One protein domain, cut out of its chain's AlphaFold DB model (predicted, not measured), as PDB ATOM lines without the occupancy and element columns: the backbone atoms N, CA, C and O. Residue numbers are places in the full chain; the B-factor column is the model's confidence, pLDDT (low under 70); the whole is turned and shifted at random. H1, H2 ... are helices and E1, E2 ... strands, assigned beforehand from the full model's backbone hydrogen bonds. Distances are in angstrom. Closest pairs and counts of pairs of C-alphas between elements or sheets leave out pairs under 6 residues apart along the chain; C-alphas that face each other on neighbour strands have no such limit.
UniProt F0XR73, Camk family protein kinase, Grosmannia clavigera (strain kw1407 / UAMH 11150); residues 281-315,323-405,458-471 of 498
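What this domain is: This is residues 281 to 315, 323 to 405 and 458 to 471 of the 498 residues of the protein "Camk family protein kinase" of Grosmannia clavigera (strain kw1407 / UAMH 11150) (UniProt F0XR73). Four helices, H2, H3, H5 and H6, form an up-and-down bundle in which H3 lies in the middle of the whole, H2 and H5 pack on it, and H6 packs on H2. H4 packs on H5 beyond the bundle, while a strand hairpin, E1 and E2, lies away from H4, near H1 and H2. The printed part has 132 residues, with six named helices followed by two named strands that pair as an antiparallel sheet in the order E1 - E2; the class is mostly helix. The whole is compact, with a radius of gyration of the C-alphas of 14.1 A, and rounded, spanning 40 by 39 by 31 A.

How they stand to each other: H1, residues 282 to 288, is close to but not clearly touching H3, residues 325 to 341; the closest C-alphas are those of Ala 286 and Leu 339, 6.9 A. H2, residues 293 to 305, touches H3 at a shallow tilt of 8 degrees, opposite ways, closest at the C-alphas of Cys 293 and Thr 340, 5.8 A. With residues 301 to 305 alone H2 touches H6, residues 388 to 397, at a steep tilt of 39 degrees, opposite ways; the closest C-alphas are those of Leu 304 and Ala 388, 5.4 A. H3 touches H5, residues 368 to 377, at a shallow tilt of 23 degrees, opposite ways, closest at the C-alphas of Trp 330 and Met 377, 5.0 A. H4, residues 351 to 363, forms a helical hairpin with H5, and their closest C-alphas, those of Lys 362 and Leu 370, are 6.0 A apart. H5 and H6 are close but not clearly touching, closest at the C-alphas of Ala 376 and Cys 391, 6.9 A. E1, residues 458 to 462, and E2, residues 465 to 470, form an antiparallel hairpin, with N 460 and O 467 2.7 A apart and N 467 and O 460 2.8 A apart, within hydrogen-bond range. The closest C-alphas of H1 and E1 are those of Val 282 and Val 459, 5.5 A; those of H2 and E2 are Val 299 and Tyr 466, 6.1 A. In H1, H2, H3, H4, H5 and H6 every O i to N i+4 pair is within hydrogen-bond range.

Where its parts are: H1 begins at C-alpha 282, (142.148, 104.438, 99.082), and is 9.7 A long. H2 measures 18.6 A, H3 24.0 A, H4 18.7 A, H5 13.3 A and H6 14.0 A, from first to last C-alpha. H3 begins at C-alpha 325, (140.961, 86.293, 110.634). E1 is 13.3 A long, and E2, 16.0 A, ends at C-alpha 470, (146.221, 96.570, 108.276).

The domain as a whole: The C-alphas farthest apart are those of Asp 288 and Pro 315, 40.6 A. Residues 316 to 322 are not printed, a gap of 12.8 A between C-alphas 315 and 323; residues 406 to 457 are not printed either, a gap of 26.4 A between C-alphas 405 and 458. Of the links that are printed whole, none is long. The mean pLDDT of the printed part is 70.2, and 43 residues are under 70, among them residues 305 to 315, 343 to 350 and 458 to 471.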
ATOM      1  N   THR A 281     145.634 107.252 101.109       84.12
ATOM      2  CA  THR A 281     144.683 106.166 101.392       84.12
ATOM      3  C   THR A 281     143.665 105.995 100.268       84.12
ATOM      4  O   THR A 281     143.233 106.971  99.651       84.12
ATOM      5  N   VAL A 282     143.208 104.763 100.046       81.56
ATOM      6  CA  VAL A 282     142.148 104.438  99.082       81.56
ATOM      7  C   VAL A 282     140.853 105.167  99.436       81.56
ATOM      8  O   VAL A 282     140.192 105.684  98.544       81.56
ATOM      9  N   ALA A 283     140.527 105.314 100.724       76.62
ATOM     10  CA  ALA A 283     139.364 106.088 101.162       76.62
ATOM     11  C   ALA A 283     139.430 107.555 100.700       76.62
ATOM     12  O   ALA A 283     138.436 108.112 100.237       76.62
ATOM     13  N   LYS A 284     140.612 108.178 100.786       76.75
ATOM     14  CA  LYS A 284     140.813 109.539 100.287       76.75
ATOM     15  C   LYS A 284     140.753 109.586  98.761       76.75
ATOM     16  O   LYS A 284     140.120 110.478  98.214       76.75
ATOM     17  N   LEU A 285     141.361 108.615  98.081       76.25
ATOM     18  CA  LEU A 285     141.297 108.519  96.623       76.25
ATOM     19  C   LEU A 285     139.861 108.342  96.121       76.25
ATOM     20  O   LEU A 285     139.497 109.012  95.167       76.25
ATOM     21  N   ALA A 286     139.044 107.523  96.783       73.88
ATOM     22  CA  ALA A 286     137.636 107.306  96.449       73.88
ATOM     23  C   ALA A 286     136.768 108.556  96.665       73.88
ATOM     24  O   ALA A 286     135.733 108.712  96.015       73.88
ATOM     25  N   ALA A 287     137.168 109.433  97.590       74.25
ATOM     26  CA  ALA A 287     136.501 110.708  97.837       74.25
ATOM     27  C   ALA A 287     136.934 111.795  96.838       74.25
ATOM     28  O   ALA A 287     136.093 112.542  96.345       74.25
ATOM     29  N   ASP A 288     138.234 111.873  96.535       72.69
ATOM     30  CA  ASP A 288     138.824 112.919  95.691       72.69
ATOM     31  C   ASP A 288     138.707 112.603  94.185       72.69
ATOM     32  O   ASP A 288     138.697 113.511  93.352       72.69
ATOM     33  N   LYS A 289     138.647 111.318  93.816       68.38
ATOM     34  CA  LYS A 289     138.588 110.815  92.437       68.38
ATOM     35  C   LYS A 289     137.558 109.689  92.321       68.38
ATOM     36  O   LYS A 289     137.317 108.935  93.257       68.38
ATOM     37  N   ALA A 290     136.973 109.533  91.136       72.75
ATOM     38  CA  ALA A 290     136.178 108.348  90.842       72.75
ATOM     39  C   ALA A 290     137.122 107.157  90.613       72.75
ATOM     40  O   ALA A 290     137.722 107.056  89.548       72.75
ATOM     41  N   ILE A 291     137.264 106.286  91.617       77.06
ATOM     42  CA  ILE A 291     137.849 104.952  91.426       77.06
ATOM     43  C   ILE A 291     136.826 104.119  90.649       77.06
ATOM     44  O   ILE A 291     135.645 104.083  91.010       77.06
ATOM     45  N   SER A 292     137.256 103.493  89.558       81.56
ATOM     46  CA  SER A 292     136.406 102.615  88.753       81.56
ATOM     47  C   SER A 292     136.051 101.328  89.505       81.56
ATOM     48  O   SER A 292     136.661 100.978  90.519       81.56
ATOM     49  N   CYS A 293     135.043 100.598  89.017       77.81
ATOM     50  CA  CYS A 293     134.719  99.289  89.586       77.81
ATOM     51  C   CYS A 293     135.908  98.323  89.454       77.81
ATOM     52  O   CYS A 293     136.260  97.685  90.437       77.81
ATOM     53  N   ASP A 294     136.564  98.270  88.294       78.75
ATOM     54  CA  ASP A 294     137.677  97.343  88.048       78.75
ATOM     55  C   ASP A 294     138.874  97.639  88.961       78.75
ATOM     56  O   ASP A 294     139.430  96.733  89.576       78.75
ATOM     57  N   GLU A 295     139.214  98.917  89.141       81.94
ATOM     58  CA  GLU A 295     140.223  99.353  90.114       81.94
ATOM     59  C   GLU A 295     139.833  98.978  91.548       81.94
ATOM     60  O   GLU A 295     140.656  98.479  92.312       81.94
ATOM     61  N   SER A 296     138.562  99.173  91.913       81.12
ATOM     62  CA  SER A 296     138.041  98.790  93.230       81.12
ATOM     63  C   SER A 296     138.150  97.283  93.459       81.12
ATOM     64  O   SER A 296     138.500  96.848  94.555       81.12
ATOM     65  N   LEU A 297     137.872  96.485  92.426       79.81
ATOM     66  CA  LEU A 297     137.989  95.037  92.487       79.81
ATOM     67  C   LEU A 297     139.456  94.602  92.591       79.81
ATOM     68  O   LEU A 297     139.769  93.731  93.400       79.81
ATOM     69  N   ALA A 298     140.364  95.252  91.863       81.75
ATOM     70  CA  ALA A 298     141.797  95.001  91.983       81.75
ATOM     71  C   ALA A 298     142.302  95.237  93.419       81.75
ATOM     72  O   ALA A 298     143.012  94.384  93.952       81.75
ATOM     73  N   VAL A 299     141.868  96.320  94.085       80.69
ATOM     74  CA  VAL A 299     142.209  96.577  95.502       80.69
ATOM     75  C   VAL A 299     141.780  95.409  96.388       80.69
ATOM     76  O   VAL A 299     142.560  94.911  97.197       80.69
ATOM     77  N   VAL A 300     140.531  94.963  96.242       79.69
ATOM     78  CA  VAL A 300     139.966  93.888  97.070       79.69
ATOM     79  C   VAL A 300     140.698  92.569  96.824       79.69
ATOM     80  O   VAL A 300     141.057  91.888  97.784       79.69
ATOM     81  N   GLY A 301     140.976  92.237  95.561       76.06
ATOM     82  CA  GLY A 301     141.739  91.047  95.190       76.06
ATOM     83  C   GLY A 301     143.148  91.038  95.794       76.06
ATOM     84  O   GLY A 301     143.568  90.021  96.345       76.06
ATOM     85  N   GLN A 302     143.847  92.175  95.769       79.25
ATOM     86  CA  GLN A 302     145.182  92.316  96.366       79.25
ATOM     87  C   GLN A 302     145.165  92.154  97.892       79.25
ATOM     88  O   GLN A 302     146.052  91.507  98.450       79.25
ATOM     89  N   CYS A 303     144.137  92.666  98.576       77.06
ATOM     90  CA  CYS A 303     143.957  92.435 100.012       77.06
ATOM     91  C   CYS A 303     143.739  90.949 100.345       77.06
ATOM     92  O   CYS A 303     144.256  90.465 101.352       77.06
ATOM     93  N   LEU A 304     142.970  90.230  99.519       72.75
ATOM     94  CA  LEU A 304     142.653  88.815  99.738       72.75
ATOM     95  C   LEU A 304     143.882  87.905  99.606       72.75
ATOM     96  O   LEU A 304     144.038  86.985 100.406       72.75
ATOM     97  N   LEU A 305     144.791  88.197  98.669       63.12
ATOM     98  CA  LEU A 305     146.047  87.450  98.480       63.12
ATOM     99  C   LEU A 305     146.924  87.389  99.736       63.12
ATOM    100  O   LEU A 305     147.616  86.397  99.988       63.12
ATOM    101  N   TYR A 306     146.918  88.468 100.515       62.84
ATOM    102  CA  TYR A 306     147.934  88.720 101.530       62.84
ATOM    103  C   TYR A 306     147.496  88.379 102.971       62.84
ATOM    104  O   TYR A 306     148.270  88.508 103.918       62.84
ATOM    105  N   MET A 307     146.275  87.890 103.177       58.00
ATOM    106  CA  MET A 307     145.842  87.473 104.514       58.00
ATOM    107  C   MET A 307     146.793  86.407 105.110       58.00
ATOM    108  O   MET A 307     147.148  85.448 104.409       58.00
ATOM    109  N   PRO A 308     147.245  86.587 106.370       47.09
ATOM    110  CA  PRO A 308     148.324  85.794 106.957       47.09
ATOM    111  C   PRO A 308     147.941  84.305 107.084       47.09
ATOM    112  O   PRO A 308     146.757  83.982 107.063       47.09
ATOM    113  N   PRO A 309     148.896  83.361 107.183       41.19
ATOM    114  CA  PRO A 309     148.627  81.917 107.113       41.19
ATOM    115  C   PRO A 309     147.592  81.395 108.123       41.19
ATOM    116  O   PRO A 309     146.818  80.501 107.802       41.19
ATOM    117  N   GLU A 310     147.497  81.996 109.309       45.66
ATOM    118  CA  GLU A 310     146.459  81.708 110.311       45.66
ATOM    119  C   GLU A 310     145.031  82.102 109.879       45.66
ATOM    120  O   GLU A 310     144.059  81.729 110.534       45.66
ATOM    121  N   ALA A 311     144.901  82.872 108.797       43.38
ATOM    122  CA  ALA A 311     143.661  83.165 108.082       43.38
ATOM    123  C   ALA A 311     143.394  82.220 106.901       43.38
ATOM    124  O   ALA A 311     142.300  82.259 106.331       43.38
ATOM    125  N   ARG A 312     144.396  81.420 106.509       43.50
ATOM    126  CA  ARG A 312     144.334  80.442 105.410       43.50
ATOM    127  C   ARG A 312     143.903  79.062 105.898       43.50
ATOM    128  O   ARG A 312     143.230  78.344 105.177       43.50
ATOM    129  N   GLU A 313     144.228  78.715 107.137       42.06
ATOM    130  CA  GLU A 313     143.734  77.509 107.800       42.06
ATOM    131  C   GLU A 313     142.885  77.949 108.982       42.06
ATOM    132  O   GLU A 313     143.408  78.612 109.867       42.06
ATOM    133  N   ALA A 314     141.589  77.630 109.006       41.34
ATOM    134  CA  ALA A 314     140.744  77.900 110.164       41.34
ATOM    135  C   ALA A 314     141.164  76.973 111.318       41.34
ATOM    136  O   ALA A 314     140.797  75.796 111.290       41.34
ATOM    137  N   PRO A 315     141.903  77.439 112.346       41.88
ATOM    138  CA  PRO A 315     142.145  76.606 113.505       41.88
ATOM    139  C   PRO A 315     140.889  76.703 114.365       41.88
ATOM    140  O   PRO A 315     140.290  77.781 114.477       41.88
ATOM    141  N   TYR A 323     139.759  88.230 118.672       56.16
ATOM    142  CA  TYR A 323     140.065  88.680 117.309       56.16
ATOM    143  C   TYR A 323     140.556  87.501 116.466       56.16
ATOM    144  O   TYR A 323     141.543  86.865 116.821       56.16
ATOM    145  N   THR A 324     139.876  87.217 115.355       70.44
ATOM    146  CA  THR A 324     140.232  86.151 114.406       70.44
ATOM    147  C   THR A 324     140.338  86.722 112.994       70.44
ATOM    148  O   THR A 324     139.827  87.810 112.724       70.44
ATOM    149  N   TRP A 325     140.929  85.967 112.067       76.19
ATOM    150  CA  TRP A 325     140.961  86.293 110.634       76.19
ATOM    151  C   TRP A 325     139.582  86.636 110.046       76.19
ATOM    152  O   TRP A 325     139.465  87.431 109.116       76.19
ATOM    153  N   ALA A 326     138.509  86.089 110.621       79.31
ATOM    154  CA  ALA A 326     137.144  86.362 110.192       79.31
ATOM    155  C   ALA A 326     136.779  87.850 110.349       79.31
ATOM    156  O   ALA A 326     135.923  88.353 109.618       79.31
ATOM    157  N   VAL A 327     137.392  88.564 111.302       77.56
ATOM    158  CA  VAL A 327     137.216  90.016 111.476       77.56
ATOM    159  C   VAL A 327     137.833  90.785 110.306       77.56
ATOM    160  O   VAL A 327     137.222  91.742 109.821       77.56
ATOM    161  N   ASP A 328     138.986  90.337 109.807       80.25
ATOM    162  CA  ASP A 328     139.656  90.943 108.655       80.25
ATOM    163  C   ASP A 328     138.851  90.701 107.365       80.25
ATOM    164  O   ASP A 328     138.612  91.646 106.612       80.25
ATOM    165  N   ILE A 329     138.307  89.488 107.169       84.94
ATOM    166  CA  ILE A 329     137.393  89.177 106.049       84.94
ATOM    167  C   ILE A 329     136.160  90.083 106.056       84.94
ATOM    168  O   ILE A 329     135.803  90.661 105.028       84.94
ATOM    169  N   TRP A 330     135.508  90.238 107.212       85.81
ATOM    170  CA  TRP A 330     134.364  91.142 107.330       85.81
ATOM    171  C   TRP A 330     134.751  92.570 106.951       85.81
ATOM    172  O   TRP A 330     134.067  93.203 106.147       85.81
ATOM    173  N   SER A 331     135.848  93.075 107.520       81.94
ATOM    174  CA  SER A 331     136.303  94.452 107.314       81.94
ATOM    175  C   SER A 331     136.612  94.718 105.843       81.94
ATOM    176  O   SER A 331     136.177  95.731 105.300       81.94
ATOM    177  N   LEU A 332     137.265  93.772 105.168       85.62
ATOM    178  CA  LEU A 332     137.524  93.860 103.736       85.62
ATOM    179  C   LEU A 332     136.234  93.832 102.904       85.62
ATOM    180  O   LEU A 332     136.117  94.581 101.938       85.62
ATOM    181  N   GLY A 333     135.237  93.037 103.300       86.81
ATOM    182  CA  GLY A 333     133.921  93.041 102.659       86.81
ATOM    183  C   GLY A 333     133.208  94.394 102.784       86.81
ATOM    184  O   GLY A 333     132.578  94.855 101.832       86.81
ATOM    185  N   VAL A 334     133.346  95.073 103.929       82.81
ATOM    186  CA  VAL A 334     132.840  96.445 104.112       82.81
ATOM    187  C   VAL A 334     133.579  97.427 103.202       82.81
ATOM    188  O   VAL A 334     132.920  98.210 102.522       82.81
ATOM    189  N   VAL A 335     134.911  97.347 103.122       82.50
ATOM    190  CA  VAL A 335     135.716  98.173 102.201       82.50
ATOM    191  C   VAL A 335     135.275  97.951 100.750       82.50
ATOM    192  O   VAL A 335     135.039  98.915 100.025       82.50
ATOM    193  N   ALA A 336     135.069  96.701 100.331       84.00
ATOM    194  CA  ALA A 336     134.580  96.382  98.993       84.00
ATOM    195  C   ALA A 336     133.219  97.043  98.702       84.00
ATOM    196  O   ALA A 336     133.035  97.631  97.634       84.00
ATOM    197  N   LEU A 337     132.280  97.009  99.658       82.12
ATOM    198  CA  LEU A 337     130.982  97.687  99.536       82.12
ATOM    199  C   LEU A 337     131.117  99.211  99.441       82.12
ATOM    200  O   LEU A 337     130.379  99.842  98.680       82.12
ATOM    201  N   GLU A 338     132.025  99.808 100.214       79.69
ATOM    202  CA  GLU A 338     132.286 101.250 100.182       79.69
ATOM    203  C   GLU A 338     132.793 101.694  98.811       79.69
ATOM    204  O   GLU A 338     132.255 102.655  98.254       79.69
ATOM    205  N   LEU A 339     133.753 100.961  98.244       79.25
ATOM    206  CA  LEU A 339     134.365 101.297  96.958       79.25
ATOM    207  C   LEU A 339     133.410 101.086  95.778       79.25
ATOM    208  O   LEU A 339     133.307 101.943  94.904       79.25
ATOM    209  N   THR A 340     132.664  99.981  95.768       80.56
ATOM    210  CA  THR A 340     131.876  99.575  94.589       80.56
ATOM    211  C   THR A 340     130.434 100.076  94.599       80.56
ATOM    212  O   THR A 340     129.855 100.336  93.543       80.56
ATOM    213  N   HIS A 341     129.830 100.242  95.778       77.44
ATOM    214  CA  HIS A 341     128.397 100.524  95.906       77.44
ATOM    215  C   HIS A 341     128.065 101.770  96.725       77.44
ATOM    216  O   HIS A 341     126.874 102.072  96.846       77.44
ATOM    217  N   ARG A 342     129.082 102.474  97.255       71.19
ATOM    218  CA  ARG A 342     128.980 103.658  98.126       71.19
ATOM    219  C   ARG A 342     128.008 103.425  99.288       71.19
ATOM    220  O   ARG A 342     126.786 103.533  99.148       71.19
ATOM    221  N   LEU A 343     128.537 103.080 100.464       62.97
ATOM    222  CA  LEU A 343     127.696 102.939 101.654       62.97
ATOM    223  C   LEU A 343     126.954 104.260 101.959       62.97
ATOM    224  O   LEU A 343     127.462 105.339 101.646       62.97
ATOM    225  N   PRO A 344     125.743 104.210 102.553       50.22
ATOM    226  CA  PRO A 344     125.061 105.414 103.026       50.22
ATOM    227  C   PRO A 344     125.969 106.206 103.977       50.22
ATOM    228  O   PRO A 344     126.745 105.605 104.712       50.22
ATOM    229  N   ALA A 345     125.817 107.534 104.043       47.28
ATOM    230  CA  ALA A 345     126.657 108.450 104.835       47.28
ATOM    231  C   ALA A 345     126.721 108.175 106.362       47.28
ATOM    232  O   ALA A 345     127.391 108.896 107.103       47.28
ATOM    233  N   TYR A 346     126.033 107.145 106.860       50.81
ATOM    234  CA  TYR A 346     126.144 106.691 108.237       50.81
ATOM    235  C   TYR A 346     127.323 105.725 108.380       50.81
ATOM    236  O   TYR A 346     127.305 104.629 107.823       50.81
ATOM    237  N   ARG A 347     128.329 106.099 109.184       52.62
ATOM    238  CA  ARG A 347     129.400 105.170 109.578       52.62
ATOM    239  C   ARG A 347     128.767 103.922 110.195       52.62
ATOM    240  O   ARG A 347     127.914 104.099 111.063       52.62
ATOM    241  N   PRO A 348     129.156 102.693 109.816       50.88
ATOM    242  CA  PRO A 348     128.490 101.460 110.225       50.88
ATOM    243  C   PRO A 348     128.733 101.162 111.714       50.88
ATOM    244  O   PRO A 348     129.401 100.209 112.083       50.88
ATOM    245  N   ARG A 349     128.144 101.960 112.609       53.62
ATOM    246  CA  ARG A 349     128.114 101.700 114.053       53.62
ATOM    247  C   ARG A 349     127.195 100.518 114.398       53.62
ATOM    248  O   ARG A 349     127.121 100.129 115.556       53.62
ATOM    249  N   TYR A 350     126.518  99.926 113.405       67.25
ATOM    250  CA  TYR A 350     125.549  98.843 113.589       67.25
ATOM    251  C   TYR A 350     125.705  97.726 112.532       67.25
ATOM    252  O   TYR A 350     125.027  97.765 111.502       67.25
ATOM    253  N   PRO A 351     126.523  96.687 112.798       73.00
ATOM    254  CA  PRO A 351     126.727  95.541 111.898       73.00
ATOM    255  C   PRO A 351     125.426  94.877 111.413       73.00
ATOM    256  O   PRO A 351     125.278  94.574 110.233       73.00
ATOM    257  N   ARG A 352     124.427  94.738 112.299       77.06
ATOM    258  CA  ARG A 352     123.112  94.160 111.955       77.06
ATOM    259  C   ARG A 352     122.351  94.979 110.914       77.06
ATOM    260  O   ARG A 352     121.672  94.416 110.060       77.06
ATOM    261  N   ARG A 353     122.449  96.309 110.993       75.56
ATOM    262  CA  ARG A 353     121.795  97.211 110.041       75.56
ATOM    263  C   ARG A 353     122.453  97.099 108.671       75.56
ATOM    264  O   ARG A 353     121.739  96.975 107.689       75.56
ATOM    265  N   LEU A 354     123.786  97.057 108.630       79.62
ATOM    266  CA  LEU A 354     124.535  96.878 107.388       79.62
ATOM    267  C   LEU A 354     124.139  95.582 106.665       79.62
ATOM    268  O   LEU A 354     123.829  95.622 105.481       79.62
ATOM    269  N   VAL A 355     124.085  94.455 107.383       82.88
ATOM    270  CA  VAL A 355     123.704  93.151 106.804       82.88
ATOM    271  C   VAL A 355     122.269  93.160 106.288       82.88
ATOM    272  O   VAL A 355     122.000  92.654 105.201       82.88
ATOM    273  N   ARG A 356     121.343  93.772 107.032       81.25
ATOM    274  CA  ARG A 356     119.955  93.922 106.585       81.25
ATOM    275  C   ARG A 356     119.866  94.763 105.311       81.25
ATOM    276  O   ARG A 356     119.223  94.345 104.354       81.25
ATOM    277  N   ASP A 357     120.520  95.920 105.292       80.56
ATOM    278  CA  ASP A 357     120.491  96.842 104.156       80.56
ATOM    279  C   ASP A 357     121.162  96.209 102.917       80.56
ATOM    280  O   ASP A 357     120.689  96.382 101.793       80.56
ATOM    281  N   LEU A 358     122.218  95.410 103.118       82.56
ATOM    282  CA  LEU A 358     122.841  94.591 102.077       82.56
ATOM    283  C   LEU A 358     121.874  93.527 101.534       82.56
ATOM    284  O   LEU A 358     121.741  93.388 100.319       82.56
ATOM    285  N   GLY A 359     121.154  92.828 102.416       82.75
ATOM    286  CA  GLY A 359     120.139  91.845 102.033       82.75
ATOM    287  C   GLY A 359     119.005  92.450 101.202       82.75
ATOM    288  O   GLY A 359     118.597  91.869 100.198       82.75
ATOM    289  N   GLU A 360     118.534  93.645 101.560       80.62
ATOM    290  CA  GLU A 360     117.524  94.367 100.776       80.62
ATOM    291  C   GLU A 360     118.067  94.844  99.420       80.62
ATOM    292  O   GLU A 360     117.390  94.713  98.398       80.62
ATOM    293  N   LYS A 361     119.311  95.342  99.354       79.25
ATOM    294  CA  LYS A 361     119.945  95.707  98.073       79.25
ATOM    295  C   LYS A 361     120.093  94.502  97.140       79.25
ATOM    296  O   LYS A 361     119.826  94.642  95.949       79.25
ATOM    297  N   LYS A 362     120.468  93.342  97.681       81.12
ATOM    298  CA  LYS A 362     120.574  92.070  96.954       81.12
ATOM    299  C   LYS A 362     119.230  91.613  96.384       81.12
ATOM    300  O   LYS A 362     119.148  91.297  95.206       81.12
ATOM    301  N   LYS A 363     118.147  91.639  97.171       78.94
ATOM    302  CA  LYS A 363     116.806  91.269  96.665       78.94
ATOM    303  C   LYS A 363     116.385  92.111  95.458       78.94
ATOM    304  O   LYS A 363     115.745  91.606  94.543       78.94
ATOM    305  N   ASN A 364     116.773  93.383  95.454       68.75
ATOM    306  CA  ASN A 364     116.396  94.344  94.422       68.75
ATOM    307  C   ASN A 364     117.373  94.404  93.232       68.75
ATOM    308  O   ASN A 364     117.109  95.128  92.272       68.75
ATOM    309  N   ARG A 365     118.514  93.697  93.279       73.06
ATOM    310  CA  ARG A 365     119.548  93.723  92.231       73.06
ATOM    311  C   ARG A 365     120.203  92.356  92.069       73.06
ATOM    312  O   ARG A 365     120.829  91.863  92.997       73.06
ATOM    313  N   HIS A 366     120.144  91.790  90.867       73.38
ATOM    314  CA  HIS A 366     120.898  90.579  90.524       73.38
ATOM    315  C   HIS A 366     122.363  90.954  90.264       73.38
ATOM    316  O   HIS A 366     122.771  91.153  89.123       73.38
ATOM    317  N   CYS A 367     123.120  91.150  91.345       82.94
ATOM    318  CA  CYS A 367     124.511  91.582  91.308       82.94
ATOM    319  C   CYS A 367     125.415  90.498  91.908       82.94
ATOM    320  O   CYS A 367     125.416  90.351  93.133       82.94
ATOM    321  N   PRO A 368     126.229  89.802  91.086       85.38
ATOM    322  CA  PRO A 368     127.120  88.739  91.556       85.38
ATOM    323  C   PRO A 368     128.063  89.187  92.678       85.38
ATOM    324  O   PRO A 368     128.331  88.433  93.610       85.38
ATOM    325  N   LEU A 369     128.519  90.443  92.633       85.44
ATOM    326  CA  LEU A 369     129.359  91.019  93.678       85.44
ATOM    327  C   LEU A 369     128.604  91.199  95.005       85.44
ATOM    328  O   LEU A 369     129.126  90.835  96.056       85.44
ATOM    329  N   LEU A 370     127.372  91.724  94.986       87.12
ATOM    330  CA  LEU A 370     126.563  91.844  96.210       87.12
ATOM    331  C   LEU A 370     126.210  90.471  96.779       87.12
ATOM    332  O   LEU A 370     126.194  90.308  98.000       87.12
ATOM    333  N   ASP A 371     125.952  89.494  95.908       87.81
ATOM    334  CA  ASP A 371     125.731  88.111  96.306       87.81
ATOM    335  C   ASP A 371     126.940  87.577  97.064       87.81
ATOM    336  O   ASP A 371     126.794  87.234  98.238       87.81
ATOM    337  N   PHE A 372     128.121  87.630  96.447       89.50
ATOM    338  CA  PHE A 372     129.379  87.207  97.051       89.50
ATOM    339  C   PHE A 372     129.653  87.900  98.394       89.50
ATOM    340  O   PHE A 372     129.858  87.232  99.408       89.50
ATOM    341  N   LEU A 373     129.581  89.235  98.445       89.19
ATOM    342  CA  LEU A 373     129.842  89.996  99.670       89.19
ATOM    343  C   LEU A 373     128.866  89.625 100.796       89.19
ATOM    344  O   LEU A 373     129.277  89.540 101.953       89.19
ATOM    345  N   SER A 374     127.594  89.371 100.468       88.00
ATOM    346  CA  SER A 374     126.555  89.014 101.444       88.00
ATOM    347  C   SER A 374     126.655  87.588 101.985       88.00
ATOM    348  O   SER A 374     126.173  87.333 103.087       88.00
ATOM    349  N   THR A 375     127.249  86.661 101.227       88.31
ATOM    350  CA  THR A 375     127.316  85.238 101.596       88.31
ATOM    351  C   THR A 375     128.681  84.810 102.109       88.31
ATOM    352  O   THR A 375     128.738  83.880 102.903       88.31
ATOM    353  N   ALA A 376     129.762  85.459 101.670       88.38
ATOM    354  CA  ALA A 376     131.128  85.036 101.976       88.38
ATOM    355  C   ALA A 376     131.834  85.942 102.996       88.38
ATOM    356  O   ALA A 376     132.570  85.438 103.841       88.38
ATOM    357  N   MET A 377     131.612  87.265 102.951       88.62
ATOM    358  CA  MET A 377     132.439  88.227 103.700       88.62
ATOM    359  C   MET A 377     131.677  88.969 104.809       88.62
ATOM    360  O   MET A 377     132.051  88.911 105.982       88.62
ATOM    361  N   VAL A 378     130.574  89.644 104.473       88.50
ATOM    362  CA  VAL A 378     129.793  90.490 105.395       88.50
ATOM    363  C   VAL A 378     128.686  89.664 106.068       88.50
ATOM    364  O   VAL A 378     127.496  89.957 105.964       88.50
ATOM    365  N   VAL A 379     129.092  88.596 106.765       86.94
ATOM    366  CA  VAL A 379     128.204  87.642 107.461       86.94
ATOM    367  C   VAL A 379     128.299  87.803 108.982       86.94
ATOM    368  O   VAL A 379     129.392  87.899 109.538       86.94
ATOM    369  N   MET A 380     127.158  87.866 109.683       83.62
ATOM    370  CA  MET A 380     127.129  88.162 111.128       83.62
ATOM    371  C   MET A 380     127.907  87.141 111.967       83.62
ATOM    372  O   MET A 380     128.682  87.543 112.832       83.62
ATOM    373  N   ASP A 381     127.703  85.847 111.717       81.38
ATOM    374  CA  ASP A 381     128.433  84.784 112.411       81.38
ATOM    375  C   ASP A 381     129.827  84.624 111.777       81.38
ATOM    376  O   ASP A 381     129.903  84.298 110.589       81.38
ATOM    377  N   PRO A 382     130.928  84.851 112.520       81.62
ATOM    378  CA  PRO A 382     132.283  84.729 111.984       81.62
ATOM    379  C   PRO A 382     132.615  83.323 111.477       81.62
ATOM    380  O   PRO A 382     133.453  83.204 110.592       81.62
ATOM    381  N   ARG A 383     131.950  82.274 111.984       82.12
ATOM    382  CA  ARG A 383     132.169  80.881 111.552       82.12
ATOM    383  C   ARG A 383     131.602  80.585 110.167       82.12
ATOM    384  O   ARG A 383     132.001  79.616 109.539       82.12
ATOM    385  N   ASN A 384     130.676  81.421 109.703       86.06
ATOM    386  CA  ASN A 384     130.042  81.288 108.395       86.06
ATOM    387  C   ASN A 384     130.716  82.166 107.330       86.06
ATOM    388  O   ASN A 384     130.212  82.252 106.214       86.06
ATOM    389  N   ARG A 385     131.808  82.865 107.670       87.38
ATOM    390  CA  ARG A 385     132.597  83.628 106.696       87.38
ATOM    391  C   ARG A 385     133.570  82.692 105.992       87.38
ATOM    392  O   ARG A 385     134.153  81.817 106.627       87.38
ATOM    393  N   CYS A 386     133.764  82.905 104.697       86.94
ATOM    394  CA  CYS A 386     134.810  82.222 103.947       86.94
ATOM    395  C   CYS A 386     136.186  82.736 104.380       86.94
ATOM    396  O   CYS A 386     136.344  83.915 104.700       86.94
ATOM    397  N   SER A 387     137.183  81.858 104.359       84.00
ATOM    398  CA  SER A 387     138.592  82.225 104.499       84.00
ATOM    399  C   SER A 387     139.069  83.054 103.301       84.00
ATOM    400  O   SER A 387     138.360  83.218 102.299       84.00
ATOM    401  N   ALA A 388     140.260  83.642 103.417       83.62
ATOM    402  CA  ALA A 388     140.771  84.566 102.405       83.62
ATOM    403  C   ALA A 388     141.090  83.894 101.067       83.62
ATOM    404  O   ALA A 388     140.832  84.490 100.028       83.62
ATOM    405  N   ASP A 389     141.603  82.667 101.098       80.81
ATOM    406  CA  ASP A 389     141.878  81.820  99.933       80.81
ATOM    407  C   ASP A 389     140.592  81.493  99.166       80.81
ATOM    408  O   ASP A 389     140.498  81.773  97.976       80.81
ATOM    409  N   VAL A 390     139.548  81.037  99.864       85.44
ATOM    410  CA  VAL A 390     138.238  80.764  99.255       85.44
ATOM    411  C   VAL A 390     137.641  82.043  98.671       85.44
ATOM    412  O   VAL A 390     137.107  82.038  97.562       85.44
ATOM    413  N   CYS A 391     137.743  83.160  99.399       86.81
ATOM    414  CA  CYS A 391     137.313  84.454  98.882       86.81
ATOM    415  C   CYS A 391     138.103  84.844  97.627       86.81
ATOM    416  O   CYS A 391     137.494  85.303  96.667       86.81
ATOM    417  N   TYR A 392     139.424  84.663  97.620       84.19
ATOM    418  CA  TYR A 392     140.292  84.986  96.492       84.19
ATOM    419  C   TYR A 392     139.953  84.152  95.255       84.19
ATOM    420  O   TYR A 392     139.779  84.717  94.176       84.19
ATOM    421  N   ASP A 393     139.779  82.842  95.419       83.38
ATOM    422  CA  ASP A 393     139.455  81.923  94.329       83.38
ATOM    423  C   ASP A 393     138.118  82.275  93.682       83.38
ATOM    424  O   ASP A 393     138.034  82.392  92.458       83.38
ATOM    425  N   VAL A 394     137.085  82.512  94.497       82.31
ATOM    426  CA  VAL A 394     135.770  82.956  94.013       82.31
ATOM    427  C   VAL A 394     135.868  84.328  93.349       82.31
ATOM    428  O   VAL A 394     135.189  84.570  92.355       82.31
ATOM    429  N   PHE A 395     136.718  85.216  93.861       79.06
ATOM    430  CA  PHE A 395     136.881  86.562  93.328       79.06
ATOM    431  C   PHE A 395     137.625  86.601  91.987       79.06
ATOM    432  O   PHE A 395     137.268  87.395  91.122       79.06
ATOM    433  N   HIS A 396     138.647  85.759  91.802       72.50
ATOM    434  CA  HIS A 396     139.436  85.694  90.567       72.50
ATOM    435  C   HIS A 396     138.784  84.841  89.476       72.50
ATOM    436  O   HIS A 396     138.904  85.166  88.297       72.50
ATOM    437  N   HIS A 397     138.099  83.756  89.848       73.56
ATOM    438  CA  HIS A 397     137.525  82.810  88.885       73.56
ATOM    439  C   HIS A 397     136.016  82.980  88.696       73.56
ATOM    440  O   HIS A 397     135.480  82.641  87.641       73.56
ATOM    441  N   GLY A 398     135.312  83.504  89.698       62.69
ATOM    442  CA  GLY A 398     133.930  83.927  89.537       62.69
ATOM    443  C   GLY A 398     133.921  85.237  88.767       62.69
ATOM    444  O   GLY A 398     134.566  86.189  89.182       62.69
ATOM    445  N   SER A 399     133.211  85.309  87.641       65.00
ATOM    446  CA  SER A 399     133.035  86.541  86.856       65.00
ATOM    447  C   SER A 399     132.236  87.603  87.634       65.00
ATOM    448  O   SER A 399     131.092  87.913  87.300       65.00
ATOM    449  N   LEU A 400     132.807  88.132  88.717       72.88
ATOM    450  CA  LEU A 400     132.221  89.179  89.536       72.88
ATOM    451  C   LEU A 400     132.283  90.494  88.758       72.88
ATOM    452  O   LEU A 400     133.349  90.940  88.348       72.88
ATOM    453  N   CYS A 401     131.132  91.133  88.568       66.62
ATOM    454  CA  CYS A 401     131.037  92.452  87.953       66.62
ATOM    455  C   CYS A 401     130.121  93.360  88.780       66.62
ATOM    456  O   CYS A 401     129.128  92.913  89.371       66.62
ATOM    457  N   CYS A 402     130.438  94.657  88.826       61.12
ATOM    458  CA  CYS A 402     129.481  95.639  89.321       61.12
ATOM    459  C   CYS A 402     128.317  95.729  88.329       61.12
ATOM    460  O   CYS A 402     128.533  95.909  87.130       61.12
ATOM    461  N   CYS A 403     127.072  95.667  88.806       57.78
ATOM    462  CA  CYS A 403     125.947  96.038  87.948       57.78
ATOM    463  C   CYS A 403     126.091  97.506  87.514       57.78
ATOM    464  O   CYS A 403     126.457  98.335  88.357       57.78
ATOM    465  N   PRO A 404     125.749  97.863  86.263       45.16
ATOM    466  CA  PRO A 404     125.750  99.256  85.840       45.16
ATOM    467  C   PRO A 404     124.844 100.093  86.762       45.16
ATOM    468  O   PRO A 404     123.814  99.598  87.243       45.16
ATOM    469  N   PRO A 405     125.210 101.354  87.058       40.31
ATOM    470  CA  PRO A 405     124.344 102.233  87.823       40.31
ATOM    471  C   PRO A 405     123.019 102.384  87.071       40.31
ATOM    472  O   PRO A 405     122.995 102.776  85.908       40.31
ATOM    473  N   ASP A 458     143.251 100.405 106.888       40.25
ATOM    474  CA  ASP A 458     143.482 101.489 105.931       40.25
ATOM    475  C   ASP A 458     144.328 100.953 104.767       40.25
ATOM    476  O   ASP A 458     145.455 100.494 104.939       40.25
ATOM    477  N   VAL A 459     143.792 101.009 103.549       49.00
ATOM    478  CA  VAL A 459     144.551 100.670 102.336       49.00
ATOM    479  C   VAL A 459     145.194 101.943 101.793       49.00
ATOM    480  O   VAL A 459     144.531 102.977 101.700       49.00
ATOM    481  N   CYS A 460     146.471 101.878 101.432       42.53
ATOM    482  CA  CYS A 460     147.264 102.954 100.842       42.53
ATOM    483  C   CYS A 460     147.615 102.654  99.371       42.53
ATOM    484  O   CYS A 460     147.400 101.552  98.883       42.53
ATOM    485  N   TYR A 461     148.134 103.639  98.636       33.78
ATOM    486  CA  TYR A 461     148.481 103.505  97.215       33.78
ATOM    487  C   TYR A 461     149.966 103.802  96.949       33.78
ATOM    488  O   TYR A 461     150.446 104.902  97.259       33.78
ATOM    489  N   SER A 462     150.674 102.838  96.354       34.88
ATOM    490  CA  SER A 462     152.046 102.964  95.843       34.88
ATOM    491  C   SER A 462     152.043 103.187  94.322       34.88
ATOM    492  O   SER A 462     151.034 102.982  93.656       34.88
ATOM    493  N   ARG A 463     153.164 103.657  93.760       29.59
ATOM    494  CA  ARG A 463     153.295 104.008  92.331       29.59
ATOM    495  C   ARG A 463     153.079 102.805  91.398       29.59
ATOM    496  O   ARG A 463     152.676 103.024  90.260       29.59
ATOM    497  N   ASP A 464     153.250 101.590  91.920       31.50
ATOM    498  CA  ASP A 464     153.162 100.327  91.178       31.50
ATOM    499  C   ASP A 464     151.937  99.462  91.573       31.50
ATOM    500  O   ASP A 464     151.761  98.365  91.057       31.50
ATOM    501  N   GLY A 465     151.044  99.949  92.453       37.22
ATOM    502  CA  GLY A 465     149.844  99.208  92.877       37.22
ATOM    503  C   GLY A 465     149.246  99.660  94.217       37.22
ATOM    504  O   GLY A 465     149.730 100.600  94.853       37.22
ATOM    505  N   TYR A 466     148.180  98.997  94.681       40.44
ATOM    506  CA  TYR A 466     147.617  99.259  96.010       40.44
ATOM    507  C   TYR A 466     148.457  98.539  97.079       40.44
ATOM    508  O   TYR A 466     148.858  97.390  96.911       40.44
ATOM    509  N   ALA A 467     148.746  99.225  98.184       36.06
ATOM    510  CA  ALA A 467     149.505  98.705  99.317       36.06
ATOM    511  C   ALA A 467     148.633  98.738 100.578       36.06
ATOM    512  O   ALA A 467     148.193  99.792 101.030       36.06
ATOM    513  N   VAL A 468     148.367  97.586 101.175       37.00
ATOM    514  CA  VAL A 468     147.489  97.443 102.336       37.00
ATOM    515  C   VAL A 468     148.276  97.706 103.615       37.00
ATOM    516  O   VAL A 468     149.308  97.081 103.861       37.00
ATOM    517  N   GLN A 469     147.775  98.602 104.470       36.69
ATOM    518  CA  GLN A 469     148.216  98.692 105.858       36.69
ATOM    519  C   GLN A 469     147.067  98.266 106.777       36.69
ATOM    520  O   GLN A 469     146.227  99.060 107.201       36.69
ATOM    521  N   ALA A 470     147.048  96.992 107.158       32.28
ATOM    522  CA  ALA A 470     146.221  96.570 108.276       32.28
ATOM    523  C   ALA A 470     146.809  97.165 109.570       32.28
ATOM    524  O   ALA A 470     147.852  96.734 110.065       32.28
ATOM    525  N   VAL A 471     146.174  98.208 110.112       30.23
ATOM    526  CA  VAL A 471     146.539  98.755 111.424       30.23
ATOM    527  C   VAL A 471     145.993  97.813 112.495       30.23
ATOM    528  O   VAL A 471     144.904  98.007 113.037       30.23
TER     529      VAL A 471